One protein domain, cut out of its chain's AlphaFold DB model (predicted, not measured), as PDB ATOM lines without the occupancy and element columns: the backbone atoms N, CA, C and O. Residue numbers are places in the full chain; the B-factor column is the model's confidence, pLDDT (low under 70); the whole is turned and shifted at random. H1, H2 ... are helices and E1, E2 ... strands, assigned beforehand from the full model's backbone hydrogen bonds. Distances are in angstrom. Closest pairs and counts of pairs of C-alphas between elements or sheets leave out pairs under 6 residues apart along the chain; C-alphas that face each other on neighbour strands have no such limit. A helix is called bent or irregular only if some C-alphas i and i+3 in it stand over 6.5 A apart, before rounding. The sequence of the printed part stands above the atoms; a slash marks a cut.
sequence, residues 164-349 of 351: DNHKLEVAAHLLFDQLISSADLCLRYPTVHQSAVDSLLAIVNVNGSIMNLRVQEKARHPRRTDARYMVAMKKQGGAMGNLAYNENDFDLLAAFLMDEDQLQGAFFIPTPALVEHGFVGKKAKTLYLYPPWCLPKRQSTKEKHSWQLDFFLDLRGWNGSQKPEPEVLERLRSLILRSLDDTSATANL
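This is residues 164 to 349 of the 351 residues of the protein "CML19 protein" of Symbiodinium pilosum (UniProt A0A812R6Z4). A strongly twisted six-stranded sheet, curled like part of a barrel, wraps round helix H1, and the long helix H4 packs on the same face. A small sheet of E4 and E7 packs partly face to face with the large one, their strands crossed, and H3 reaches E6 with its last residues. The printed part has 186 residues with four named helices and eight named strands, in the order H1 E1 E2 E3 E4 E5 E6 H2 E7 H3 E8 H4, class mixed. The large sheet is mixed, in the order E1 E2 E3 E5 E6 E8. The whole is compact, radius of gyration of the C-alphas 16.1 A, with spans of 49 by 42 by 35 A.

H1, residues 164 to 182, begins at C-alpha 164 (2.296, -22.391, 57.912) and is 27.8 A long. E1 is residues 186 to 188, E2 199 to 204, and E3 210 to 220, 30.6 A long. E4 is residues 229 to 233, E5 252 to 259, 22.7 A, and E6 262 to 270, 23.9 A. H2 is residues 271 to 276, E7 285 to 289, H3 299 to 311, 20.0 A, and E8 312 to 314. H4, residues 326 to 347, is 32.1 A long and ends at C-alpha 347 (3.146, -34.247, 19.496). H1 is irregular, only just, with C-alphas 165 and 168 6.7 A apart; H3 is irregular, with C-alphas 304 and 307 7.5 A apart.

The sheet curls round H1; the closest C-alphas of H1 and E3 are those of Glu 169 and Ala 219, 5.3 A. E1, E2 and E3 form a meander, each strand the antiparallel neighbour of the one before; N 201 and O 213 are 2.9 A apart. E3 and E5 are parallel, with N 218 and O 254 at 2.9 A. E5 and E6 are an antiparallel hairpin, with N 255 and O 267 at 2.8 A. E6 and E8 are antiparallel, with N 313 and O 266 at 2.8 A. H1 and H4 on one face make two layers with the sheet; the closest C-alphas of E6 and H4 are those of Pro 270 and Ser 339, 5.0 A. E4 and E7, antiparallel with N 231 and O 287 at 2.9 A, form a sandwich, two sheets face to face, with the large sheet. H2 only grazes the large sheet, and only just touches H4, with 3 pairs of C-alphas within 8 A, closest Pro 272 and Asp 342, 6.8 A. H3 is on the sheet with residues 307 to 311. Every O i to N i+4 pair is within hydrogen-bond range in H2; the counts are 13 of 15 in H1, 14 of 18 in H4 and 4 of 9 in H3, where 7 of 10 O i to N i+3 pairs are.

The C-alphas farthest apart, those of Asn 207 and Thr 225, are 49.8 A apart. The printed part has no cut. The long links are E4 to E5, 18 residues, and E8 to H4, 11 residues; in the first, residues 235 to 236 pair antiparallel with 242 to 243. Mean pLDDT of the printed part is 91.6; residue 193 and residues 343 to 349 are under 70.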
ATOM      1  N   ASP A 164       0.840 -22.172  57.847       82.94
ATOM      2  CA  ASP A 164       2.296 -22.391  57.912       82.94
ATOM      3  C   ASP A 164       2.808 -23.455  56.931       82.94
ATOM      4  O   ASP A 164       3.907 -23.347  56.395       82.94
ATOM      5  N   ASN A 165       1.993 -24.471  56.640       80.06
ATOM      6  CA  ASN A 165       2.329 -25.524  55.686       80.06
ATOM      7  C   ASN A 165       2.378 -25.045  54.221       80.06
ATOM      8  O   ASN A 165       2.906 -25.777  53.385       80.06
ATOM      9  N   HIS A 166       1.832 -23.866  53.916       88.25
ATOM     10  CA  HIS A 166       1.828 -23.257  52.585       88.25
ATOM     11  C   HIS A 166       2.820 -22.104  52.434       88.25
ATOM     12  O   HIS A 166       3.216 -21.814  51.306       88.25
ATOM     13  N   LYS A 167       3.286 -21.499  53.535       91.38
ATOM     14  CA  LYS A 167       4.269 -20.400  53.500       91.38
ATOM     15  C   LYS A 167       5.512 -20.759  52.694       91.38
ATOM     16  O   LYS A 167       5.970 -19.961  51.889       91.38
ATOM     17  N   LEU A 168       5.994 -21.991  52.848       93.06
ATOM     18  CA  LEU A 168       7.141 -22.498  52.098       93.06
ATOM     19  C   LEU A 168       6.897 -22.535  50.581       93.06
ATOM     20  O   LEU A 168       7.788 -22.214  49.801       93.06
ATOM     21  N   GLU A 169       5.707 -22.971  50.163       93.12
ATOM     22  CA  GLU A 169       5.344 -23.071  48.746       93.12
ATOM     23  C   GLU A 169       5.195 -21.674  48.136       93.12
ATOM     24  O   GLU A 169       5.710 -21.428  47.052       93.12
ATOM     25  N   VAL A 170       4.592 -20.740  48.877       92.56
ATOM     26  CA  VAL A 170       4.480 -19.332  48.478       92.56
ATOM     27  C   VAL A 170       5.852 -18.663  48.372       92.56
ATOM     28  O   VAL A 170       6.144 -18.043  47.354       92.56
ATOM     29  N   ALA A 171       6.706 -18.800  49.387       93.31
ATOM     30  CA  ALA A 171       8.041 -18.206  49.382       93.31
ATOM     31  C   ALA A 171       8.881 -18.723  48.204       93.31
ATOM     32  O   ALA A 171       9.502 -17.940  47.486       93.31
ATOM     33  N   ALA A 172       8.844 -20.034  47.957       95.12
ATOM     34  CA  ALA A 172       9.523 -20.631  46.813       95.12
ATOM     35  C   ALA A 172       8.968 -20.124  45.476       95.12
ATOM     36  O   ALA A 172       9.750 -19.851  44.571       95.12
ATOM     37  N   HIS A 173       7.649 -19.956  45.364       94.81
ATOM     38  CA  HIS A 173       7.028 -19.416  44.162       94.81
ATOM     39  C   HIS A 173       7.452 -17.963  43.893       94.81
ATOM     40  O   HIS A 173       7.793 -17.627  42.764       94.81
ATOM     41  N   LEU A 174       7.482 -17.099  44.915       93.25
ATOM     42  CA  LEU A 174       7.922 -15.705  44.763       93.25
ATOM     43  C   LEU A 174       9.380 -15.621  44.287       93.25
ATOM     44  O   LEU A 174       9.696 -14.863  43.370       93.25
ATOM     45  N   LEU A 175      10.266 -16.444  44.857       95.06
ATOM     46  CA  LEU A 175      11.652 -16.552  44.394       95.06
ATOM     47  C   LEU A 175      11.728 -17.133  42.977       95.06
ATOM     48  O   LEU A 175      12.555 -16.711  42.173       95.06
ATOM     49  N   PHE A 176      10.860 -18.084  42.635       96.06
ATOM     50  CA  PHE A 176      10.809 -18.634  41.288       96.06
ATOM     51  C   PHE A 176      10.394 -17.587  40.253       96.06
ATOM     52  O   PHE A 176      11.046 -17.474  39.218       96.06
ATOM     53  N   ASP A 177       9.375 -16.781  40.543       95.00
ATOM     54  CA  ASP A 177       8.936 -15.694  39.668       95.00
ATOM     55  C   ASP A 177      10.044 -14.650  39.453       95.00
ATOM     56  O   ASP A 177      10.332 -14.265  38.318       95.00
ATOM     57  N   GLN A 178      10.766 -14.271  40.515       94.94
ATOM     58  CA  GLN A 178      11.933 -13.382  40.420       94.94
ATOM     59  C   GLN A 178      13.056 -13.976  39.554       94.94
ATOM     60  O   GLN A 178      13.648 -13.278  38.721       94.94
ATOM     61  N   LEU A 179      13.342 -15.271  39.719       96.81
ATOM     62  CA  LEU A 179      14.342 -15.992  38.931       96.81
ATOM     63  C   LEU A 179      13.955 -16.042  37.443       96.81
ATOM     64  O   LEU A 179      14.788 -15.776  36.576       96.81
ATOM     65  N   ILE A 180      12.689 -16.347  37.147       96.62
ATOM     66  CA  ILE A 180      12.137 -16.398  35.788       96.62
ATOM     67  C   ILE A 180      12.147 -15.010  35.140       96.62
ATOM     68  O   ILE A 180      12.615 -14.867  34.009       96.62
ATOM     69  N   SER A 181      11.739 -13.979  35.877       95.12
ATOM     70  CA  SER A 181      11.761 -12.589  35.415       95.12
ATOM     71  C   SER A 181      13.181 -12.112  35.105       95.12
ATOM     72  O   SER A 181      13.415 -11.458  34.092       95.12
ATOM     73  N   SER A 182      14.165 -12.516  35.915       95.62
ATOM     74  CA  SER A 182      15.586 -12.224  35.669       95.62
ATOM     75  C   SER A 182      16.133 -12.875  34.392       95.62
ATOM     76  O   SER A 182      17.156 -12.431  33.863       95.62
ATOM     77  N   ALA A 183      15.462 -13.920  33.899       95.19
ATOM     78  CA  ALA A 183      15.744 -14.578  32.630       95.19
ATOM     79  C   ALA A 183      14.932 -14.002  31.451       95.19
ATOM     80  O   ALA A 183      14.956 -14.596  30.368       95.19
ATOM     81  N   ASP A 184      14.255 -12.864  31.639       94.31
ATOM     82  CA  ASP A 184      13.377 -12.219  30.652       94.31
ATOM     83  C   ASP A 184      12.216 -13.132  30.209       94.31
ATOM     84  O   ASP A 184      11.723 -13.068  29.080       94.31
ATOM     85  N   LEU A 185      11.791 -14.021  31.108       94.69
ATOM     86  CA  LEU A 185      10.639 -14.900  30.954       94.69
ATOM     87  C   LEU A 185       9.501 -14.419  31.865       94.69
ATOM     88  O   LEU A 185       9.700 -13.586  32.745       94.69
ATOM     89  N   CYS A 186       8.291 -14.938  31.660       94.69
ATOM     90  CA  CYS A 186       7.120 -14.529  32.435       94.69
ATOM     91  C   CYS A 186       6.434 -15.748  33.048       94.69
ATOM     92  O   CYS A 186       5.957 -16.626  32.322       94.69
ATOM     93  N   LEU A 187       6.364 -15.786  34.379       94.56
ATOM     94  CA  LEU A 187       5.552 -16.746  35.110       94.56
ATOM     95  C   LEU A 187       4.153 -16.165  35.325       94.56
ATOM     96  O   LEU A 187       3.971 -14.966  35.531       94.56
ATOM     97  N   ARG A 188       3.130 -17.008  35.223       91.44
ATOM     98  CA  ARG A 188       1.734 -16.624  35.441       91.44
ATOM     99  C   ARG A 188       1.024 -17.706  36.216       91.44
ATOM    100  O   ARG A 188       1.307 -18.884  36.036       91.44
ATOM    101  N   TYR A 189       0.005 -17.335  36.973       86.25
ATOM    102  CA  TYR A 189      -0.875 -18.333  37.560       86.25
ATOM    103  C   TYR A 189      -1.871 -18.894  36.543       86.25
ATOM    104  O   TYR A 189      -2.372 -18.155  35.685       86.25
ATOM    105  N   PRO A 190      -2.230 -20.182  36.652       86.06
ATOM    106  CA  PRO A 190      -3.351 -20.727  35.916       86.06
ATOM    107  C   PRO A 190      -4.653 -20.082  36.403       86.06
ATOM    108  O   PRO A 190      -4.865 -19.839  37.589       86.06
ATOM    109  N   THR A 191      -5.577 -19.851  35.476       76.12
ATOM    110  CA  THR A 191      -6.924 -19.352  35.799       76.12
ATOM    111  C   THR A 191      -7.802 -20.417  36.465       76.12
ATOM    112  O   THR A 191      -8.817 -20.091  37.084       76.12
ATOM    113  N   VAL A 192      -7.427 -21.692  36.326       75.25
ATOM    114  CA  VAL A 192      -8.164 -22.844  36.850       75.25
ATOM    115  C   VAL A 192      -7.659 -23.197  38.247       75.25
ATOM    116  O   VAL A 192      -6.506 -23.582  38.422       75.25
ATOM    117  N   HIS A 193      -8.556 -23.127  39.229       69.50
ATOM    118  CA  HIS A 193      -8.269 -23.491  40.619       69.50
ATOM    119  C   HIS A 193      -8.095 -24.994  40.800       69.50
ATOM    120  O   HIS A 193      -8.761 -25.789  40.133       69.50
ATOM    121  N   GLN A 194      -7.242 -25.371  41.758       70.75
ATOM    122  CA  GLN A 194      -6.996 -26.766  42.157       70.75
ATOM    123  C   GLN A 194      -6.598 -27.677  40.987       70.75
ATOM    124  O   GLN A 194      -6.958 -28.858  40.933       70.75
ATOM    125  N   SER A 195      -5.872 -27.115  40.022       83.12
ATOM    126  CA  SER A 195      -5.328 -27.880  38.912       83.12
ATOM    127  C   SER A 195      -4.070 -28.653  39.345       83.12
ATOM    128  O   SER A 195      -3.581 -28.506  40.463       83.12
ATOM    129  N   ALA A 196      -3.556 -29.519  38.471       91.31
ATOM    130  CA  ALA A 196      -2.259 -30.181  38.662       91.31
ATOM    131  C   ALA A 196      -1.073 -29.299  38.219       91.31
ATOM    132  O   ALA A 196       0.036 -29.791  38.039       91.31
ATOM    133  N   VAL A 197      -1.350 -28.024  37.968       93.06
ATOM    134  CA  VAL A 197      -0.442 -26.996  37.483       93.06
ATOM    135  C   VAL A 197      -0.537 -25.852  38.481       93.06
ATOM    136  O   VAL A 197      -1.643 -25.392  38.778       93.06
ATOM    137  N   ASP A 198       0.603 -25.412  38.994       93.50
ATOM    138  CA  ASP A 198       0.668 -24.261  39.898       93.50
ATOM    139  C   ASP A 198       0.975 -22.980  39.118       93.50
ATOM    140  O   ASP A 198       0.479 -21.917  39.487       93.50
ATOM    141  N   SER A 199       1.692 -23.107  37.993       94.69
ATOM    142  CA  SER A 199       2.126 -21.985  37.160       94.69
ATOM    143  C   SER A 199       2.145 -22.288  35.666       94.69
ATOM    144  O   SER A 199       2.292 -23.424  35.222       94.69
ATOM    145  N   LEU A 200       2.028 -21.233  34.872       95.06
ATOM    146  CA  LEU A 200       2.197 -21.209  33.429       95.06
ATOM    147  C   LEU A 200       3.415 -20.347  33.111       95.06
ATOM    148  O   LEU A 200       3.416 -19.147  33.379       95.06
ATOM    149  N   LEU A 201       4.439 -20.955  32.527       96.19
ATOM    150  CA  LEU A 201       5.626 -20.246  32.070       96.19
ATOM    151  C   LEU A 201       5.448 -19.868  30.597       96.19
ATOM    152  O   LEU A 201       5.378 -20.743  29.733       96.19
ATOM    153  N   ALA A 202       5.363 -18.570  30.320       94.69
ATOM    154  CA  ALA A 202       5.226 -18.042  28.971       94.69
ATOM    155  C   ALA A 202       6.602 -17.925  28.300       94.69
ATOM    156  O   ALA A 202       7.490 -17.226  28.789       94.69
ATOM    157  N   ILE A 203       6.755 -18.592  27.158       91.88
ATOM    158  CA  ILE A 203       7.979 -18.635  26.356       91.88
ATOM    159  C   ILE A 203       7.647 -18.103  24.964       91.88
ATOM    160  O   ILE A 203       6.725 -18.592  24.310       91.88
ATOM    161  N   VAL A 204       8.395 -17.101  24.506       88.75
ATOM    162  CA  VAL A 204       8.291 -16.587  23.135       88.75
ATOM    163  C   VAL A 204       9.200 -17.427  22.248       88.75
ATOM    164  O   VAL A 204      10.399 -17.528  22.502       88.75
ATOM    165  N   ASN A 205       8.639 -18.063  21.227       85.44
ATOM    166  CA  ASN A 205       9.424 -18.857  20.288       85.44
ATOM    167  C   ASN A 205      10.056 -17.980  19.185       85.44
ATOM    168  O   ASN A 205       9.837 -16.771  19.101       85.44
ATOM    169  N   VAL A 206      10.792 -18.619  18.272       84.12
ATOM    170  CA  VAL A 206      11.448 -17.954  17.132       84.12
ATOM    171  C   VAL A 206      10.490 -17.254  16.161       84.12
ATOM    172  O   VAL A 206      10.918 -16.358  15.441       84.12
ATOM    173  N   ASN A 207       9.209 -17.642  16.121       87.44
ATOM    174  CA  ASN A 207       8.205 -17.009  15.259       87.44
ATOM    175  C   ASN A 207       7.409 -15.901  15.974       87.44
ATOM    176  O   ASN A 207       6.491 -15.332  15.388       87.44
ATOM    177  N   GLY A 208       7.769 -15.585  17.222       88.44
ATOM    178  CA  GLY A 208       7.106 -14.580  18.043       88.44
ATOM    179  C   GLY A 208       5.812 -15.057  18.708       88.44
ATOM    180  O   GLY A 208       5.177 -14.268  19.407       88.44
ATOM    181  N   SER A 209       5.398 -16.318  18.531       89.69
ATOM    182  CA  SER A 209       4.234 -16.852  19.235       89.69
ATOM    183  C   SER A 209       4.575 -17.262  20.667       89.69
ATOM    184  O   SER A 209       5.684 -17.701  20.981       89.69
ATOM    185  N   ILE A 210       3.595 -17.083  21.554       90.50
ATOM    186  CA  ILE A 210       3.724 -17.396  22.976       90.50
ATOM    187  C   ILE A 210       3.260 -18.832  23.202       90.50
ATOM    188  O   ILE A 210       2.095 -19.164  22.975       90.50
ATOM    189  N   MET A 211       4.167 -19.668  23.693       91.38
ATOM    190  CA  MET A 211       3.875 -20.992  24.223       91.38
ATOM    191  C   MET A 211       3.778 -20.911  25.747       91.38
ATOM    192  O   MET A 211       4.598 -20.253  26.381       91.38
ATOM    193  N   ASN A 212       2.794 -21.588  26.344       93.44
ATOM    194  CA  ASN A 212       2.688 -21.701  27.798       93.44
ATOM    195  C   ASN A 212       3.071 -23.113  28.228       93.44
ATOM    196  O   ASN A 212       2.363 -24.065  27.902       93.44
ATOM    197  N   LEU A 213       4.158 -23.227  28.981       95.38
ATOM    198  CA  LEU A 213       4.570 -24.467  29.620       95.38
ATOM    199  C   LEU A 213       3.848 -24.612  30.962       95.38
ATOM    200  O   LEU A 213       3.861 -23.690  31.780       95.38
ATOM    201  N   ARG A 214       3.216 -25.761  31.206       95.69
ATOM    202  CA  ARG A 214       2.511 -26.046  32.461       95.69
ATOM    203  C   ARG A 214       3.503 -26.540  33.503       95.69
ATOM    204  O   ARG A 214       4.076 -27.619  33.354       95.69
ATOM    205  N   VAL A 215       3.676 -25.770  34.567       97.12
ATOM    206  CA  VAL A 215       4.633 -26.046  35.635       97.12
ATOM    207  C   VAL A 215       3.900 -26.504  36.894       97.12
ATOM    208  O   VAL A 215       3.014 -25.817  37.407       97.12
ATOM    209  N   GLN A 216       4.275 -27.674  37.403       97.25
ATOM    210  CA  GLN A 216       3.937 -28.108  38.757       97.25
ATOM    211  C   GLN A 216       5.094 -27.735  39.680       97.25
ATOM    212  O   GLN A 216       6.234 -28.134  39.446       97.25
ATOM    213  N   GLU A 217       4.798 -27.034  40.764       97.06
ATOM    214  CA  GLU A 217       5.789 -26.573  41.726       97.06
ATOM    215  C   GLU A 217       5.771 -27.434  42.986       97.06
ATOM    216  O   GLU A 217       4.739 -27.981  43.394       97.06
ATOM    217  N   LYS A 218       6.943 -27.613  43.597       97.00
ATOM    218  CA  LYS A 218       7.109 -28.292  44.888       97.00
ATOM    219  C   LYS A 218       8.260 -27.642  45.644       97.00
ATOM    220  O   LYS A 218       9.357 -27.580  45.120       97.00
ATOM    221  N   ALA A 219       8.056 -27.253  46.898       96.69
ATOM    222  CA  ALA A 219       9.111 -26.654  47.722       96.69
ATOM    223  C   ALA A 219       9.399 -27.497  48.964       96.69
ATOM    224  O   ALA A 219       8.463 -27.968  49.615       96.69
ATOM    225  N   ARG A 220      10.669 -27.745  49.303       96.12
ATOM    226  CA  ARG A 220      11.035 -28.578  50.460       96.12
ATOM    227  C   ARG A 220      12.265 -28.063  51.191       96.12
ATOM    228  O   ARG A 220      13.280 -27.772  50.568       96.12
ATOM    229  N   HIS A 221      12.190 -28.098  52.517       95.38
ATOM    230  CA  HIS A 221      13.363 -28.056  53.387       95.38
ATOM    231  C   HIS A 221      14.065 -29.417  53.457       95.38
ATOM    232  O   HIS A 221      13.405 -30.455  53.277       95.38
ATOM    233  N   PRO A 222      15.377 -29.446  53.757       93.00
ATOM    234  CA  PRO A 222      16.065 -30.695  54.032       93.00
ATOM    235  C   PRO A 222      15.448 -31.357  55.264       93.00
ATOM    236  O   PRO A 222      15.164 -30.727  56.288       93.00
ATOM    237  N   ARG A 223      15.243 -32.670  55.202       89.25
ATOM    238  CA  ARG A 223      14.774 -33.416  56.364       89.25
ATOM    239  C   ARG A 223      15.860 -33.411  57.442       89.25
ATOM    240  O   ARG A 223      16.962 -33.902  57.213       89.25
ATOM    241  N   ARG A 224      15.508 -32.978  58.657       86.38
ATOM    242  CA  ARG A 224      16.432 -32.879  59.809       86.38
ATOM    243  C   ARG A 224      17.269 -34.137  60.084       86.38
ATOM    244  O   ARG A 224      18.376 -34.032  60.586       86.38
ATOM    245  N   THR A 225      16.747 -35.329  59.790       84.44
ATOM    246  CA  THR A 225      17.397 -36.601  60.154       84.44
ATOM    247  C   THR A 225      18.471 -37.068  59.179       84.44
ATOM    248  O   THR A 225      19.330 -37.855  59.558       84.44
ATOM    249  N   ASP A 226      18.385 -36.682  57.907       83.06
ATOM    250  CA  ASP A 226      19.231 -37.256  56.851       83.06
ATOM    251  C   ASP A 226      19.548 -36.286  55.705       83.06
ATOM    252  O   ASP A 226      20.096 -36.716  54.692       83.06
ATOM    253  N   ALA A 227      19.201 -35.007  55.871       85.19
ATOM    254  CA  ALA A 227      19.352 -33.930  54.897       85.19
ATOM    255  C   ALA A 227      18.687 -34.191  53.530       85.19
ATOM    256  O   ALA A 227      18.927 -33.455  52.579       85.19
ATOM    257  N   ARG A 228      17.816 -35.204  53.408       90.00
ATOM    258  CA  ARG A 228      17.158 -35.526  52.136       90.00
ATOM    259  C   ARG A 228      15.974 -34.611  51.874       90.00
ATOM    260  O   ARG A 228      15.217 -34.274  52.784       90.00
ATOM    261  N   TYR A 229      15.740 -34.335  50.599       96.06
ATOM    262  CA  TYR A 229      14.562 -33.618  50.129       96.06
ATOM    263  C   TYR A 229      13.550 -34.622  49.570       96.06
ATOM    264  O   TYR A 229      13.878 -35.458  48.723       96.06
ATOM    265  N   MET A 230      12.317 -34.581  50.081       96.19
ATOM    266  CA  MET A 230      11.254 -35.526  49.726       96.19
ATOM    267  C   MET A 230      10.062 -34.801  49.110       96.19
ATOM    268  O   MET A 230       9.323 -34.085  49.790       96.19
ATOM    269  N   VAL A 231       9.830 -35.047  47.826       96.38
ATOM    270  CA  VAL A 231       8.719 -34.474  47.070       96.38
ATOM    271  C   VAL A 231       7.641 -35.530  46.859       96.38
ATOM    272  O   VAL A 231       7.878 -36.599  46.298       96.38
ATOM    273  N   ALA A 232       6.427 -35.241  47.323       96.88
ATOM    274  CA  ALA A 232       5.288 -36.116  47.085       96.88
ATOM    275  C   ALA A 232       4.766 -35.900  45.656       96.88
ATOM    276  O   ALA A 232       4.234 -34.835  45.343       96.88
ATOM    277  N   MET A 233       4.876 -36.926  44.814       97.56
ATOM    278  CA  MET A 233       4.365 -36.944  43.441       97.56
ATOM    279  C   MET A 233       2.911 -37.418  43.453       97.56
ATOM    280  O   MET A 233       2.597 -38.563  43.115       97.56
ATOM    281  N   LYS A 234       2.031 -36.549  43.955       95.50
ATOM    282  CA  LYS A 234       0.593 -36.796  44.066       95.50
ATOM    283  C   LYS A 234      -0.215 -35.510  43.897       95.50
ATOM    284  O   LYS A 234       0.234 -34.451  44.331       95.50
ATOM    285  N   LYS A 235      -1.427 -35.643  43.362       93.00
ATOM    286  CA  LYS A 235      -2.436 -34.581  43.232       93.00
ATOM    287  C   LYS A 235      -3.678 -34.884  44.065       93.00
ATOM    288  O   LYS A 235      -3.936 -36.043  44.405       93.00
ATOM    289  N   GLN A 236      -4.469 -33.857  44.361       87.31
ATOM    290  CA  GLN A 236      -5.763 -34.025  45.021       87.31
ATOM    291  C   GLN A 236      -6.785 -34.624  44.041       87.31
ATOM    292  O   GLN A 236      -7.032 -34.092  42.963       87.31
ATOM    293  N   GLY A 237      -7.385 -35.750  44.416       83.94
ATOM    294  CA  GLY A 237      -8.462 -36.428  43.688       83.94
ATOM    295  C   GLY A 237      -9.852 -36.176  44.276       83.94
ATOM    296  O   GLY A 237     -10.791 -36.917  43.970       83.94
ATOM    297  N   GLY A 238      -9.989 -35.189  45.168       80.19
ATOM    298  CA  GLY A 238     -11.215 -34.937  45.923       80.19
ATOM    299  C   GLY A 238     -11.584 -36.139  46.794       80.19
ATOM    300  O   GLY A 238     -10.799 -36.583  47.629       80.19
ATOM    301  N   ALA A 239     -12.764 -36.720  46.563       74.31
ATOM    302  CA  ALA A 239     -13.261 -37.869  47.328       74.31
ATOM    303  C   ALA A 239     -12.403 -39.144  47.183       74.31
ATOM    304  O   ALA A 239     -12.489 -40.031  48.024       74.31
ATOM    305  N   MET A 240     -11.569 -39.240  46.140       79.00
ATOM    306  CA  MET A 240     -10.635 -40.361  45.969       79.00
ATOM    307  C   MET A 240      -9.330 -40.187  46.760       79.00
ATOM    308  O   MET A 240      -8.438 -41.030  46.674       79.00
ATOM    309  N   GLY A 241      -9.194 -39.093  47.514       86.19
ATOM    310  CA  GLY A 241      -7.973 -38.765  48.235       86.19
ATOM    311  C   GLY A 241      -6.833 -38.407  47.284       86.19
ATOM    312  O   GLY A 241      -7.033 -37.728  46.282       86.19
ATOM    313  N   ASN A 242      -5.619 -38.849  47.604       89.88
ATOM    314  CA  ASN A 242      -4.435 -38.536  46.807       89.88
ATOM    315  C   ASN A 242      -4.305 -39.475  45.600       89.88
ATOM    316  O   ASN A 242      -4.256 -40.693  45.764       89.88
ATOM    317  N   LEU A 243      -4.152 -38.903  44.407       92.38
ATOM    318  CA  LEU A 243      -3.951 -39.630  43.155       92.38
ATOM    319  C   LEU A 243      -2.540 -39.408  42.609       92.38
ATOM    320  O   LEU A 243      -1.875 -38.430  42.942       92.38
ATOM    321  N   ALA A 244      -2.087 -40.323  41.756       95.75
ATOM    322  CA  ALA A 244      -0.876 -40.125  40.974       95.75
ATOM    323  C   ALA A 244      -1.068 -39.004  39.941       95.75
ATOM    324  O   ALA A 244      -2.195 -38.739  39.504       95.75
ATOM    325  N   TYR A 245       0.033 -38.378  39.540       96.88
ATOM    326  CA  TYR A 245       0.037 -37.551  38.340       96.88
ATOM    327  C   TYR A 245      -0.019 -38.426  37.082       96.88
ATOM    328  O   TYR A 245       0.479 -39.550  37.084       96.88
ATOM    329  N   ASN A 246      -0.609 -37.889  36.022       95.81
ATOM    330  CA  ASN A 246      -0.657 -38.437  34.672       95.81
ATOM    331  C   ASN A 246       0.280 -37.630  33.763       95.81
ATOM    332  O   ASN A 246       0.585 -36.480  34.062       95.81
ATOM    333  N   GLU A 247       0.663 -38.206  32.627       95.06
ATOM    334  CA  GLU A 247       1.600 -37.597  31.662       95.06
ATOM    335  C   GLU A 247       1.102 -36.248  31.128       95.06
ATOM    336  O   GLU A 247       1.880 -35.340  30.882       95.06
ATOM    337  N   ASN A 248      -0.219 -36.083  31.044       93.62
ATOM    338  CA  ASN A 248      -0.851 -34.869  30.538       93.62
ATOM    339  C   ASN A 248      -1.223 -33.859  31.632       93.62
ATOM    340  O   ASN A 248      -1.937 -32.906  31.335       93.62
ATOM    341  N   ASP A 249      -0.840 -34.070  32.895       94.81
ATOM    342  CA  ASP A 249      -1.214 -33.140  33.969       94.81
ATOM    343  C   ASP A 249      -0.397 -31.836  33.925       94.81
ATOM    344  O   ASP A 249      -0.968 -30.766  34.120       94.81
ATOM    345  N   PHE A 250       0.907 -31.924  33.658       96.31
ATOM    346  CA  PHE A 250       1.847 -30.803  33.566       96.31
ATOM    347  C   PHE A 250       3.017 -31.186  32.649       96.31
ATOM    348  O   PHE A 250       3.214 -32.367  32.365       96.31
ATOM    349  N   ASP A 251       3.800 -30.207  32.207       96.44
ATOM    350  CA  ASP A 251       4.921 -30.410  31.278       96.44
ATOM    351  C   ASP A 251       6.278 -30.417  32.005       96.44
ATOM    352  O   ASP A 251       7.194 -31.150  31.632       96.44
ATOM    353  N   LEU A 252       6.390 -29.627  33.078       97.69
ATOM    354  CA  LEU A 252       7.613 -29.443  33.858       97.69
ATOM    355  C   LEU A 252       7.330 -29.509  35.363       97.69
ATOM    356  O   LEU A 252       6.436 -28.832  35.869       97.69
ATOM    357  N   LEU A 253       8.121 -30.290  36.099       98.31
ATOM    358  CA  LEU A 253       8.204 -30.198  37.555       98.31
ATOM    359  C   LEU A 253       9.329 -29.231  37.935       98.31
ATOM    360  O   LEU A 253      10.491 -29.510  37.643       98.31
ATOM    361  N   ALA A 254       8.996 -28.160  38.653       98.38
ATOM    362  CA  ALA A 254       9.961 -27.294  39.321       98.38
ATOM    363  C   ALA A 254       9.990 -27.627  40.823       98.38
ATOM    364  O   ALA A 254       9.038 -27.359  41.558       98.38
ATOM    365  N   ALA A 255      11.062 -28.275  41.281       98.31
ATOM    366  CA  ALA A 255      11.229 -28.661  42.677       98.31
ATOM    367  C   ALA A 255      12.316 -27.825  43.369       98.31
ATOM    368  O   ALA A 255      13.505 -28.009  43.113       98.31
ATOM    369  N   PHE A 256      11.894 -26.944  44.271       98.19
ATOM    370  CA  PHE A 256      12.715 -25.974  44.988       98.19
ATOM    371  C   PHE A 256      13.246 -26.536  46.308       98.19
ATOM    372  O   PHE A 256      12.497 -27.093  47.121       98.19
ATOM    373  N   LEU A 257      14.550 -26.377  46.521       97.56
ATOM    374  CA  LEU A 257      15.255 -26.771  47.735       97.56
ATOM    375  C   LEU A 257      15.490 -25.525  48.585       97.56
ATOM    376  O   LEU A 257      16.294 -24.669  48.225       97.56
ATOM    377  N   MET A 258      14.788 -25.437  49.706       96.12
ATOM    378  CA  MET A 258      14.774 -24.252  50.561       96.12
ATOM    379  C   MET A 258      15.572 -24.505  51.841       96.12
ATOM    380  O   MET A 258      15.469 -25.585  52.425       96.12
ATOM    381  N   ASP A 259      16.302 -23.509  52.323       94.00
ATOM    382  CA  ASP A 259      16.958 -23.520  53.634       94.00
ATOM    383  C   ASP A 259      16.848 -22.135  54.270       94.00
ATOM    384  O   ASP A 259      17.216 -21.164  53.622       94.00
ATOM    385  N   GLU A 260      16.279 -22.050  55.477       88.88
ATOM    386  CA  GLU A 260      16.014 -20.777  56.182       88.88
ATOM    387  C   GLU A 260      15.457 -19.667  55.257       88.88
ATOM    388  O   GLU A 260      15.988 -18.565  55.181       88.88
ATOM    389  N   ASP A 261      14.406 -19.997  54.496       86.88
ATOM    390  CA  ASP A 261      13.741 -19.131  53.502       86.88
ATOM    391  C   ASP A 261      14.577 -18.729  52.270       86.88
ATOM    392  O   ASP A 261      14.087 -18.025  51.389       86.88
ATOM    393  N   GLN A 262      15.796 -19.248  52.127       93.19
ATOM    394  CA  GLN A 262      16.638 -19.055  50.948       93.19
ATOM    395  C   GLN A 262      16.542 -20.229  49.974       93.19
ATOM    396  O   GLN A 262      16.549 -21.402  50.367       93.19
ATOM    397  N   LEU A 263      16.519 -19.920  48.677       96.06
ATOM    398  CA  LEU A 263      16.525 -20.926  47.621       96.06
ATOM    399  C   LEU A 263      17.951 -21.434  47.370       96.06
ATOM    400  O   LEU A 263      18.758 -20.771  46.735       96.06
ATOM    401  N   GLN A 264      18.250 -22.646  47.831       97.25
ATOM    402  CA  GLN A 264      19.570 -23.263  47.675       97.25
ATOM    403  C   GLN A 264      19.759 -23.861  46.274       97.25
ATOM    404  O   GLN A 264      20.863 -23.916  45.744       97.25
ATOM    405  N   GLY A 265      18.687 -24.345  45.654       98.00
ATOM    406  CA  GLY A 265      18.740 -24.929  44.318       98.00
ATOM    407  C   GLY A 265      17.374 -25.376  43.833       98.00
ATOM    408  O   GLY A 265      16.409 -25.417  44.600       98.00
ATOM    409  N   ALA A 266      17.293 -25.737  42.559       98.31
ATOM    410  CA  ALA A 266      16.056 -26.189  41.942       98.31
ATOM    411  C   ALA A 266      16.303 -27.345  40.968       98.31
ATOM    412  O   ALA A 266      17.323 -27.393  40.283       98.31
ATOM    413  N   PHE A 267      15.351 -28.272  40.898       98.56
ATOM    414  CA  PHE A 267      15.285 -29.272  39.836       98.56
ATOM    415  C   PHE A 267      14.177 -28.904  38.854       98.56
ATOM    416  O   PHE A 267      13.037 -28.712  39.274       98.56
ATOM    417  N   PHE A 268      14.507 -28.869  37.567       98.31
ATOM    418  CA  PHE A 268      13.583 -28.614  36.463       98.31
ATOM    419  C   PHE A 268      13.444 -29.890  35.635       98.31
ATOM    420  O   PHE A 268      14.176 -30.095  34.670       98.31
ATOM    421  N   ILE A 269      12.559 -30.789  36.071       98.19
ATOM    422  CA  ILE A 269      12.455 -32.142  35.515       98.19
ATOM    423  C   ILE A 269      11.264 -32.221  34.552       98.19
ATOM    424  O   ILE A 269      10.124 -32.083  35.010       98.19
ATOM    425  N   PRO A 270      11.488 -32.484  33.255       97.81
ATOM    426  CA  PRO A 270      10.404 -32.627  32.295       97.81
ATOM    427  C   PRO A 270       9.567 -33.874  32.600       97.81
ATOM    428  O   PRO A 270      10.073 -34.894  33.086       97.81
ATOM    429  N   THR A 271       8.268 -33.812  32.309       97.38
ATOM    430  CA  THR A 271       7.345 -34.930  32.553       97.38
ATOM    431  C   THR A 271       7.788 -36.242  31.892       97.38
ATOM    432  O   THR A 271       7.734 -37.264  32.578       97.38
ATOM    433  N   PRO A 272       8.302 -36.265  30.646       96.56
ATOM    434  CA  PRO A 272       8.860 -37.475  30.034       96.56
ATOM    435  C   PRO A 272       9.923 -38.188  30.885       96.56
ATOM    436  O   PRO A 272       9.804 -39.391  31.117       96.56
ATOM    437  N   ALA A 273      10.883 -37.462  31.470       97.00
ATOM    438  CA  ALA A 273      11.875 -38.052  32.377       97.00
ATOM    439  C   ALA A 273      11.223 -38.619  33.656       97.00
ATOM    440  O   ALA A 273      11.600 -39.678  34.166       97.00
ATOM    441  N   LEU A 274      10.186 -37.952  34.180       97.56
ATOM    442  CA  LEU A 274       9.415 -38.476  35.314       97.56
ATOM    443  C   LEU A 274       8.636 -39.749  34.954       97.56
ATOM    444  O   LEU A 274       8.472 -40.609  35.822       97.56
ATOM    445  N   VAL A 275       8.152 -39.881  33.718       96.50
ATOM    446  CA  VAL A 275       7.483 -41.089  33.209       96.50
ATOM    447  C   VAL A 275       8.481 -42.231  33.065       96.50
ATOM    448  O   VAL A 275       8.235 -43.311  33.606       96.50
ATOM    449  N   GLU A 276       9.631 -41.980  32.434       96.62
ATOM    450  CA  GLU A 276      10.712 -42.956  32.250       96.62
ATOM    451  C   GLU A 276      11.160 -43.562  33.589       96.62
ATOM    452  O   GLU A 276      11.242 -44.782  33.751       96.62
ATOM    453  N   HIS A 277      11.341 -42.720  34.610       96.81
ATOM    454  CA  HIS A 277      11.702 -43.163  35.959       96.81
ATOM    455  C   HIS A 277      10.495 -43.570  36.831       96.81
ATOM    456  O   HIS A 277      10.640 -43.914  38.013       96.81
ATOM    457  N   GLY A 278       9.290 -43.576  36.258       96.38
ATOM    458  CA  GLY A 278       8.063 -44.109  36.840       96.38
ATOM    459  C   GLY A 278       7.475 -43.296  37.993       96.38
ATOM    460  O   GLY A 278       6.804 -43.883  38.844       96.38
ATOM    461  N   PHE A 279       7.738 -41.994  38.087       97.38
ATOM    462  CA  PHE A 279       7.150 -41.080  39.079       97.38
ATOM    463  C   PHE A 279       5.774 -40.533  38.674       97.38
ATOM    464  O   PHE A 279       5.019 -40.096  39.543       97.38
ATOM    465  N   VAL A 280       5.442 -40.615  37.387       97.00
ATOM    466  CA  VAL A 280       4.132 -40.302  36.801       97.00
ATOM    467  C   VAL A 280       3.476 -41.608  36.321       97.00
ATOM    468  O   VAL A 280       4.169 -42.561  35.965       97.00
ATOM    469  N   GLY A 281       2.143 -41.710  36.387       93.69
ATOM    470  CA  GLY A 281       1.375 -42.869  35.921       93.69
ATOM    471  C   GLY A 281       0.572 -43.576  37.021       93.69
ATOM    472  O   GLY A 281      -0.244 -42.975  37.708       93.69
ATOM    473  N   LYS A 282       0.746 -44.895  37.179       88.56
ATOM    474  CA  LYS A 282      -0.243 -45.761  37.865       88.56
ATOM    475  C   LYS A 282      -0.417 -45.533  39.375       88.56
ATOM    476  O   LYS A 282      -1.477 -45.842  39.911       88.56
ATOM    477  N   LYS A 283       0.614 -45.076  40.096       93.25
ATOM    478  CA  LYS A 283       0.581 -44.961  41.568       93.25
ATOM    479  C   LYS A 283       1.334 -43.728  42.043       93.25
ATOM    480  O   LYS A 283       2.435 -43.470  41.576       93.25
ATOM    481  N   ALA A 284       0.763 -43.032  43.026       94.44
ATOM    482  CA  ALA A 284       1.420 -41.922  43.701       94.44
ATOM    483  C   ALA A 284       2.723 -42.398  44.362       94.44
ATOM    484  O   ALA A 284       2.740 -43.405  45.080       94.44
ATOM    485  N   LYS A 285       3.814 -41.670  44.121       96.19
ATOM    486  CA  LYS A 285       5.151 -41.989  44.637       96.19
ATOM    487  C   LYS A 285       5.761 -40.791  45.350       96.19
ATOM    488  O   LYS A 285       5.241 -39.682  45.317       96.19
ATOM    489  N   THR A 286       6.865 -41.038  46.040       97.00
ATOM    490  CA  THR A 286       7.718 -39.977  46.578       97.00
ATOM    491  C   THR A 286       9.001 -39.943  45.768       97.00
ATOM    492  O   THR A 286       9.660 -40.974  45.628       97.00
ATOM    493  N   LEU A 287       9.328 -38.770  45.241       97.44
ATOM    494  CA  LEU A 287      10.595 -38.473  44.601       97.44
ATOM    495  C   LEU A 287      11.570 -37.985  45.675       97.44
ATOM    496  O   LEU A 287      11.305 -37.008  46.373       97.44
ATOM    497  N   TYR A 288      12.680 -38.701  45.830       97.12
ATOM    498  CA  TYR A 288      13.807 -38.250  46.641       97.12
ATOM    499  C   TYR A 288      14.738 -37.461  45.732       97.12
ATOM    500  O   TYR A 288      15.101 -37.972  44.674       97.12
ATOM    501  N   LEU A 289      15.087 -36.247  46.141       97.50
ATOM    502  CA  LEU A 289      15.972 -35.359  45.397       97.50
ATOM    503  C   LEU A 289      17.335 -35.301  46.087       97.50
ATOM    504  O   LEU A 289      17.407 -35.143  47.310       97.50
ATOM    505  N   TYR A 290      18.396 -35.441  45.295       96.50
ATOM    506  CA  TYR A 290      19.777 -35.471  45.775       96.50
ATOM    507  C   TYR A 290      20.612 -34.406  45.054       96.50
ATOM    508  O   TYR A 290      21.199 -34.704  44.013       96.50
ATOM    509  N   PRO A 291      20.666 -33.162  45.565       96.88
ATOM    510  CA  PRO A 291      21.564 -32.150  45.013       96.88
ATOM    511  C   PRO A 291      23.041 -32.545  45.225       96.88
ATOM    512  O   PRO A 291      23.330 -33.410  46.063       96.88
ATOM    513  N   PRO A 292      24.001 -31.898  44.533       96.25
ATOM    514  CA  PRO A 292      25.426 -32.245  44.601       96.25
ATOM    515  C   PRO A 292      26.023 -32.278  46.016       96.25
ATOM    516  O   PRO A 292      26.928 -33.060  46.294       96.25
ATOM    517  N   TRP A 293      25.502 -31.463  46.936       95.25
ATOM    518  CA  TRP A 293      25.952 -31.412  48.332       95.25
ATOM    519  C   TRP A 293      25.311 -32.465  49.244       95.25
ATOM    520  O   TRP A 293      25.719 -32.609  50.393       95.25
ATOM    521  N   CYS A 294      24.318 -33.211  48.763       94.75
ATOM    522  CA  CYS A 294      23.591 -34.202  49.551       94.75
ATOM    523  C   CYS A 294      23.466 -35.528  48.791       94.75
ATOM    524  O   CYS A 294      22.376 -36.072  48.623       94.75
ATOM    525  N   LEU A 295      24.583 -36.079  48.312       93.25
ATOM    526  CA  LEU A 295      24.560 -37.346  47.578       93.25
ATOM    527  C   LEU A 295      24.300 -38.561  48.498       93.25
ATOM    528  O   LEU A 295      24.780 -38.605  49.636       93.25
ATOM    529  N   PRO A 296      23.595 -39.605  48.012       93.25
ATOM    530  CA  PRO A 296      23.386 -40.837  48.768       93.25
ATOM    531  C   PRO A 296      24.706 -41.505  49.166       93.25
ATOM    532  O   PRO A 296      25.631 -41.571  48.368       93.25
ATOM    533  N   LYS A 297      24.793 -42.114  50.354       93.81
ATOM    534  CA  LYS A 297      25.999 -42.873  50.754       93.81
ATOM    535  C   LYS A 297      26.183 -44.175  49.961       93.81
ATOM    536  O   LYS A 297      27.308 -44.572  49.680       93.81
ATOM    537  N   ARG A 298      25.083 -44.857  49.617       95.44
ATOM    538  CA  ARG A 298      25.102 -46.148  48.907       95.44
ATOM    539  C   ARG A 298      25.251 -45.939  47.402       95.44
ATOM    540  O   ARG A 298      24.431 -45.241  46.811       95.44
ATOM    541  N   GLN A 299      26.217 -46.622  46.793       96.81
ATOM    542  CA  GLN A 299      26.526 -46.505  45.364       96.81
ATOM    543  C   GLN A 299      25.320 -46.807  44.461       96.81
ATOM    544  O   GLN A 299      24.975 -45.987  43.618       96.81
ATOM    545  N   SER A 300      24.573 -47.880  44.735       96.50
ATOM    546  CA  SER A 300      23.359 -48.218  43.973       96.50
ATOM    547  C   SER A 300      22.267 -47.145  44.036       96.50
ATOM    548  O   SER A 300      21.463 -47.003  43.121       96.50
ATOM    549  N   THR A 301      22.211 -46.370  45.126       94.69
ATOM    550  CA  THR A 301      21.277 -45.240  45.238       94.69
ATOM    551  C   THR A 301      21.803 -44.023  44.487       94.69
ATOM    552  O   THR A 301      21.004 -43.325  43.876       94.69
ATOM    553  N   LYS A 302      23.123 -43.781  44.485       95.25
ATOM    554  CA  LYS A 302      23.733 -42.734  43.652       95.25
ATOM    555  C   LYS A 302      23.439 -42.982  42.174       95.25
ATOM    556  O   LYS A 302      22.893 -42.104  41.527       95.25
ATOM    557  N   GLU A 303      23.712 -44.188  41.681       95.94
ATOM    558  CA  GLU A 303      23.473 -44.583  40.283       95.94
ATOM    559  C   GLU A 303      21.998 -44.462  39.895       95.94
ATOM    560  O   GLU A 303      21.660 -43.907  38.858       95.94
ATOM    561  N   LYS A 304      21.089 -44.904  40.769       95.19
ATOM    562  CA  LYS A 304      19.646 -44.799  40.524       95.19
ATOM    563  C   LYS A 304      19.144 -43.354  40.391       95.19
ATOM    564  O   LYS A 304      18.103 -43.132  39.773       95.19
ATOM    565  N   HIS A 305      19.815 -42.395  41.023       94.88
ATOM    566  CA  HIS A 305      19.361 -41.007  41.120       94.88
ATOM    567  C   HIS A 305      20.276 -40.008  40.399       94.88
ATOM    568  O   HIS A 305      19.970 -38.819  40.408       94.88
ATOM    569  N   SER A 306      21.360 -40.456  39.761       96.56
ATOM    570  CA  SER A 306      22.334 -39.565  39.118       96.56
ATOM    571  C   SER A 306      21.727 -38.748  37.983       96.56
ATOM    572  O   SER A 306      22.100 -37.592  37.821       96.56
ATOM    573  N   TRP A 307      20.740 -39.307  37.275       97.56
ATOM    574  CA  TRP A 307      19.991 -38.634  36.207       97.56
ATOM    575  C   TRP A 307      19.365 -37.302  36.652       97.56
ATOM    576  O   TRP A 307      19.185 -36.393  35.853       97.56
ATOM    577  N   GLN A 308      19.045 -37.146  37.942       97.56
ATOM    578  CA  GLN A 308      18.428 -35.922  38.463       97.56
ATOM    579  C   GLN A 308      19.359 -34.712  38.328       97.56
ATOM    580  O   GLN A 308      18.885 -33.587  38.190       97.56
ATOM    581  N   LEU A 309      20.676 -34.934  38.381       97.50
ATOM    582  CA  LEU A 309      21.675 -33.868  38.318       97.50
ATOM    583  C   LEU A 309      21.709 -33.191  36.944       97.50
ATOM    584  O   LEU A 309      22.028 -32.006  36.862       97.50
ATOM    585  N   ASP A 310      21.282 -33.890  35.890       97.62
ATOM    586  CA  ASP A 310      21.155 -33.319  34.545       97.62
ATOM    587  C   ASP A 310      20.098 -32.209  34.483       97.62
ATOM    588  O   ASP A 310      20.161 -31.347  33.601       97.62
ATOM    589  N   PHE A 311      19.181 -32.200  35.456       98.06
ATOM    590  CA  PHE A 311      18.065 -31.269  35.601       98.06
ATOM    591  C   PHE A 311      18.242 -30.270  36.752       98.06
ATOM    592  O   PHE A 311      17.307 -29.545  37.095       98.06
ATOM    593  N   PHE A 312      19.416 -30.254  37.383       98.25
ATOM    594  CA  PHE A 312      19.677 -29.447  38.568       98.25
ATOM    595  C   PHE A 312      20.260 -28.065  38.227       98.25
ATOM    596  O   PHE A 312      21.099 -27.928  37.328       98.25
ATOM    597  N   LEU A 313      19.832 -27.061  38.993       98.31
ATOM    598  CA  LEU A 313      20.339 -25.693  39.004       98.31
ATOM    599  C   LEU A 313      20.786 -25.331  40.431       98.31
ATOM    600  O   LEU A 313      19.967 -25.323  41.354       98.31
ATOM    601  N   ASP A 314      22.079 -25.045  40.610       98.06
ATOM    602  CA  ASP A 314      22.637 -24.582  41.889       98.06
ATOM    603  C   ASP A 314      22.354 -23.088  42.067       98.06
ATOM    604  O   ASP A 314      22.645 -22.291  41.175       98.06
ATOM    605  N   LEU A 315      21.771 -22.720  43.207       97.81
ATOM    606  CA  LEU A 315      21.358 -21.352  43.520       97.81
ATOM    607  C   LEU A 315      21.918 -20.872  44.864       97.81
ATOM    608  O   LEU A 315      21.559 -19.792  45.311       97.81
ATOM    609  N   ARG A 316      22.856 -21.599  45.489       95.94
ATOM    610  CA  ARG A 316      23.423 -21.235  46.807       95.94
ATOM    611  C   ARG A 316      24.171 -19.896  46.827       95.94
ATOM    612  O   ARG A 316      24.446 -19.372  47.900       95.94
ATOM    613  N   GLY A 317      24.520 -19.354  45.659       93.62
ATOM    614  CA  GLY A 317      25.105 -18.017  45.513       93.62
ATOM    615  C   GLY A 317      24.083 -16.899  45.277       93.62
ATOM    616  O   GLY A 317      24.466 -15.735  45.229       93.62
ATOM    617  N   TRP A 318      22.800 -17.228  45.110       95.38
ATOM    618  CA  TRP A 318      21.745 -16.278  44.782       95.38
ATOM    619  C   TRP A 318      20.803 -16.074  45.970       95.38
ATOM    620  O   TRP A 318      20.245 -17.022  46.509       95.38
ATOM    621  N   ASN A 319      20.602 -14.819  46.373       90.00
ATOM    622  CA  ASN A 319      19.816 -14.462  47.558       90.00
ATOM    623  C   ASN A 319      18.436 -13.856  47.232       90.00
ATOM    624  O   ASN A 319      17.819 -13.253  48.106       90.00
ATOM    625  N   GLY A 320      17.980 -13.931  45.977       89.12
ATOM    626  CA  GLY A 320      16.706 -13.345  45.534       89.12
ATOM    627  C   GLY A 320      16.748 -11.842  45.226       89.12
ATOM    628  O   GLY A 320      15.992 -11.365  44.390       89.12
ATOM    629  N   SER A 321      17.658 -11.082  45.844       88.00
ATOM    630  CA  SER A 321      17.673  -9.609  45.744       88.00
ATOM    631  C   SER A 321      18.436  -9.045  44.541       88.00
ATOM    632  O   SER A 321      18.285  -7.872  44.201       88.00
ATOM    633  N   GLN A 322      19.279  -9.857  43.902       92.12
ATOM    634  CA  GLN A 322      20.149  -9.442  42.799       92.12
ATOM    635  C   GLN A 322      19.860 -10.267  41.549       92.12
ATOM    636  O   GLN A 322      19.339 -11.378  41.638       92.12
ATOM    637  N   LYS A 323      20.228  -9.757  40.372       94.56
ATOM    638  CA  LYS A 323      20.174 -10.560  39.146       94.56
ATOM    639  C   LYS A 323      21.149 -11.745  39.283       94.56
ATOM    640  O   LYS A 323      22.299 -11.500  39.644       94.56
ATOM    641  N   PRO A 324      20.733 -12.997  39.015       96.12
ATOM    642  CA  PRO A 324      21.647 -14.135  39.023       96.12
ATOM    643  C   PRO A 324      22.779 -13.972  38.005       96.12
ATOM    644  O   PRO A 324      22.617 -13.294  36.985       96.12
ATOM    645  N   GLU A 325      23.893 -14.661  38.254       96.88
ATOM    646  CA  GLU A 325      25.022 -14.718  37.323       96.88
ATOM    647  C   GLU A 325      24.574 -15.192  35.924       96.88
ATOM    648  O   GLU A 325      23.709 -16.073  35.820       96.88
ATOM    649  N   PRO A 326      25.160 -14.666  34.830       97.25
ATOM    650  CA  PRO A 326      24.762 -15.024  33.468       97.25
ATOM    651  C   PRO A 326      24.752 -16.534  33.197       97.25
ATOM    652  O   PRO A 326      23.826 -17.029  32.555       97.25
ATOM    653  N   GLU A 327      25.723 -17.271  33.743       97.56
ATOM    654  CA  GLU A 327      25.832 -18.731  33.610       97.56
ATOM    655  C   GLU A 327      24.632 -19.466  34.231       97.56
ATOM    656  O   GLU A 327      24.128 -20.442  33.671       97.56
ATOM    657  N   VAL A 328      24.117 -18.972  35.365       97.62
ATOM    658  CA  VAL A 328      22.920 -19.520  36.027       97.62
ATOM    659  C   VAL A 328      21.690 -19.296  35.149       97.62
ATOM    660  O   VAL A 328      20.888 -20.213  34.965       97.62
ATOM    661  N   LEU A 329      21.554 -18.103  34.563       97.69
ATOM    662  CA  LEU A 329      20.436 -17.774  33.674       97.69
ATOM    663  C   LEU A 329      20.491 -18.564  32.359       97.69
ATOM    664  O   LEU A 329      19.454 -19.007  31.862       97.69
ATOM    665  N   GLU A 330      21.677 -18.762  31.784       97.44
ATOM    666  CA  GLU A 330      21.866 -19.610  30.603       97.44
ATOM    667  C   GLU A 330      21.499 -21.065  30.909       97.44
ATOM    668  O   GLU A 330      20.729 -21.691  30.171       97.44
ATOM    669  N   ARG A 331      21.969 -21.588  32.046       97.69
ATOM    670  CA  ARG A 331      21.641 -22.941  32.492       97.69
ATOM    671  C   ARG A 331      20.141 -23.116  32.724       97.69
ATOM    672  O   ARG A 331      19.582 -24.107  32.261       97.69
ATOM    673  N   LEU A 332      19.484 -22.163  33.385       97.69
ATOM    674  CA  LEU A 332      18.033 -22.155  33.589       97.69
ATOM    675  C   LEU A 332      17.279 -22.224  32.256       97.69
ATOM    676  O   LEU A 332      16.414 -23.085  32.083       97.69
ATOM    677  N   ARG A 333      17.636 -21.367  31.290       96.25
ATOM    678  CA  ARG A 333      17.022 -21.378  29.953       96.25
ATOM    679  C   ARG A 333      17.231 -22.718  29.256       96.25
ATOM    680  O   ARG A 333      16.278 -23.263  28.709       96.25
ATOM    681  N   SER A 334      18.434 -23.289  29.328       96.38
ATOM    682  CA  SER A 334      18.722 -24.613  28.764       96.38
ATOM    683  C   SER A 334      17.838 -25.710  29.370       96.38
ATOM    684  O   SER A 334      17.290 -26.529  28.635       96.38
ATOM    685  N   LEU A 335      17.648 -25.711  30.693       96.69
ATOM    686  CA  LEU A 335      16.791 -26.679  31.387       96.69
ATOM    687  C   LEU A 335      15.317 -26.561  30.967       96.69
ATOM    688  O   LEU A 335      14.658 -27.571  30.717       96.69
ATOM    689  N   ILE A 336      14.812 -25.332  30.837       95.19
ATOM    690  CA  ILE A 336      13.445 -25.069  30.375       95.19
ATOM    691  C   ILE A 336      13.269 -25.520  28.920       95.19
ATOM    692  O   ILE A 336      12.315 -26.232  28.615       95.19
ATOM    693  N   LEU A 337      14.197 -25.157  28.027       91.94
ATOM    694  CA  LEU A 337      14.113 -25.492  26.602       91.94
ATOM    695  C   LEU A 337      14.172 -27.002  26.347       91.94
ATOM    696  O   LEU A 337      13.391 -27.501  25.544       91.94
ATOM    697  N   ARG A 338      14.998 -27.748  27.093       91.88
ATOM    698  CA  ARG A 338      15.024 -29.223  27.021       91.88
ATOM    699  C   ARG A 338      13.651 -29.849  27.274       91.88
ATOM    700  O   ARG A 338      13.323 -30.867  26.682       91.88
ATOM    701  N   SER A 339      12.826 -29.217  28.109       85.81
ATOM    702  CA  SER A 339      11.470 -29.700  28.395       85.81
ATOM    703  C   SER A 339      10.517 -29.542  27.200       85.81
ATOM    704  O   SER A 339       9.505 -30.239  27.114       85.81
ATOM    705  N   LEU A 340      10.829 -28.645  26.258       85.69
ATOM    706  CA  LEU A 340      10.039 -28.418  25.043       85.69
ATOM    707  C   LEU A 340      10.349 -29.431  23.941       85.69
ATOM    708  O   LEU A 340       9.430 -29.866  23.240       85.69
ATOM    709  N   ASP A 341      11.619 -29.813  23.796       82.25
ATOM    710  CA  ASP A 341      12.061 -30.748  22.755       82.25
ATOM    711  C   ASP A 341      11.387 -32.120  22.931       82.25
ATOM    712  O   ASP A 341      10.849 -32.685  21.974       82.25
ATOM    713  N   ASP A 342      11.276 -32.591  24.176       71.31
ATOM    714  CA  ASP A 342      10.617 -33.864  24.495       71.31
ATOM    715  C   ASP A 342       9.089 -33.816  24.273       71.31
ATOM    716  O   ASP A 342       8.455 -34.806  23.886       71.31
ATOM    717  N   THR A 343       8.480 -32.642  24.471       64.62
ATOM    718  CA  THR A 343       7.038 -32.428  24.255       64.62
ATOM    719  C   THR A 343       6.699 -32.371  22.758       64.62
ATOM    720  O   THR A 343       5.658 -32.849  22.309       64.62
ATOM    721  N   SER A 344       7.606 -31.831  21.944       60.91
ATOM    722  CA  SER A 344       7.434 -31.743  20.487       60.91
ATOM    723  C   SER A 344       7.600 -33.105  19.806       60.91
ATOM    724  O   SER A 344       6.881 -33.424  18.856       60.91
ATOM    725  N   ALA A 345       8.504 -33.947  20.320       55.06
ATOM    726  CA  ALA A 345       8.679 -35.318  19.846       55.06
ATOM    727  C   ALA A 345       7.420 -36.176  20.061       55.06
ATOM    728  O   ALA A 345       7.076 -37.000  19.215       55.06
ATOM    729  N   THR A 346       6.691 -35.947  21.156       50.12
ATOM    730  CA  THR A 346       5.440 -36.657  21.459       50.12
ATOM    731  C   THR A 346       4.246 -36.124  20.660       50.12
ATOM    732  O   THR A 346       3.416 -36.921  20.225       50.12
ATOM    733  N   ALA A 347       4.188 -34.821  20.359       52.28
ATOM    734  CA  ALA A 347       3.146 -34.247  19.496       52.28
ATOM    735  C   ALA A 347       3.202 -34.757  18.038       52.28
ATOM    736  O   ALA A 347       2.165 -34.885  17.390       52.28
ATOM    737  N   ASN A 348       4.392 -35.107  17.537       38.47
ATOM    738  CA  ASN A 348       4.582 -35.665  16.191       38.47
ATOM    739  C   ASN A 348       4.366 -37.188  16.102       38.47
ATOM    740  O   ASN A 348       4.395 -37.744  15.006       38.47
ATOM    741  N   LEU A 349       4.129 -37.866  17.230       34.66
ATOM    742  CA  LEU A 349       3.808 -39.300  17.290       34.66
ATOM    743  C   LEU A 349       2.300 -39.568  17.426       34.66
ATOM    744  O   LEU A 349       1.903 -40.697  17.710       34.66
TER     745      LEU A 349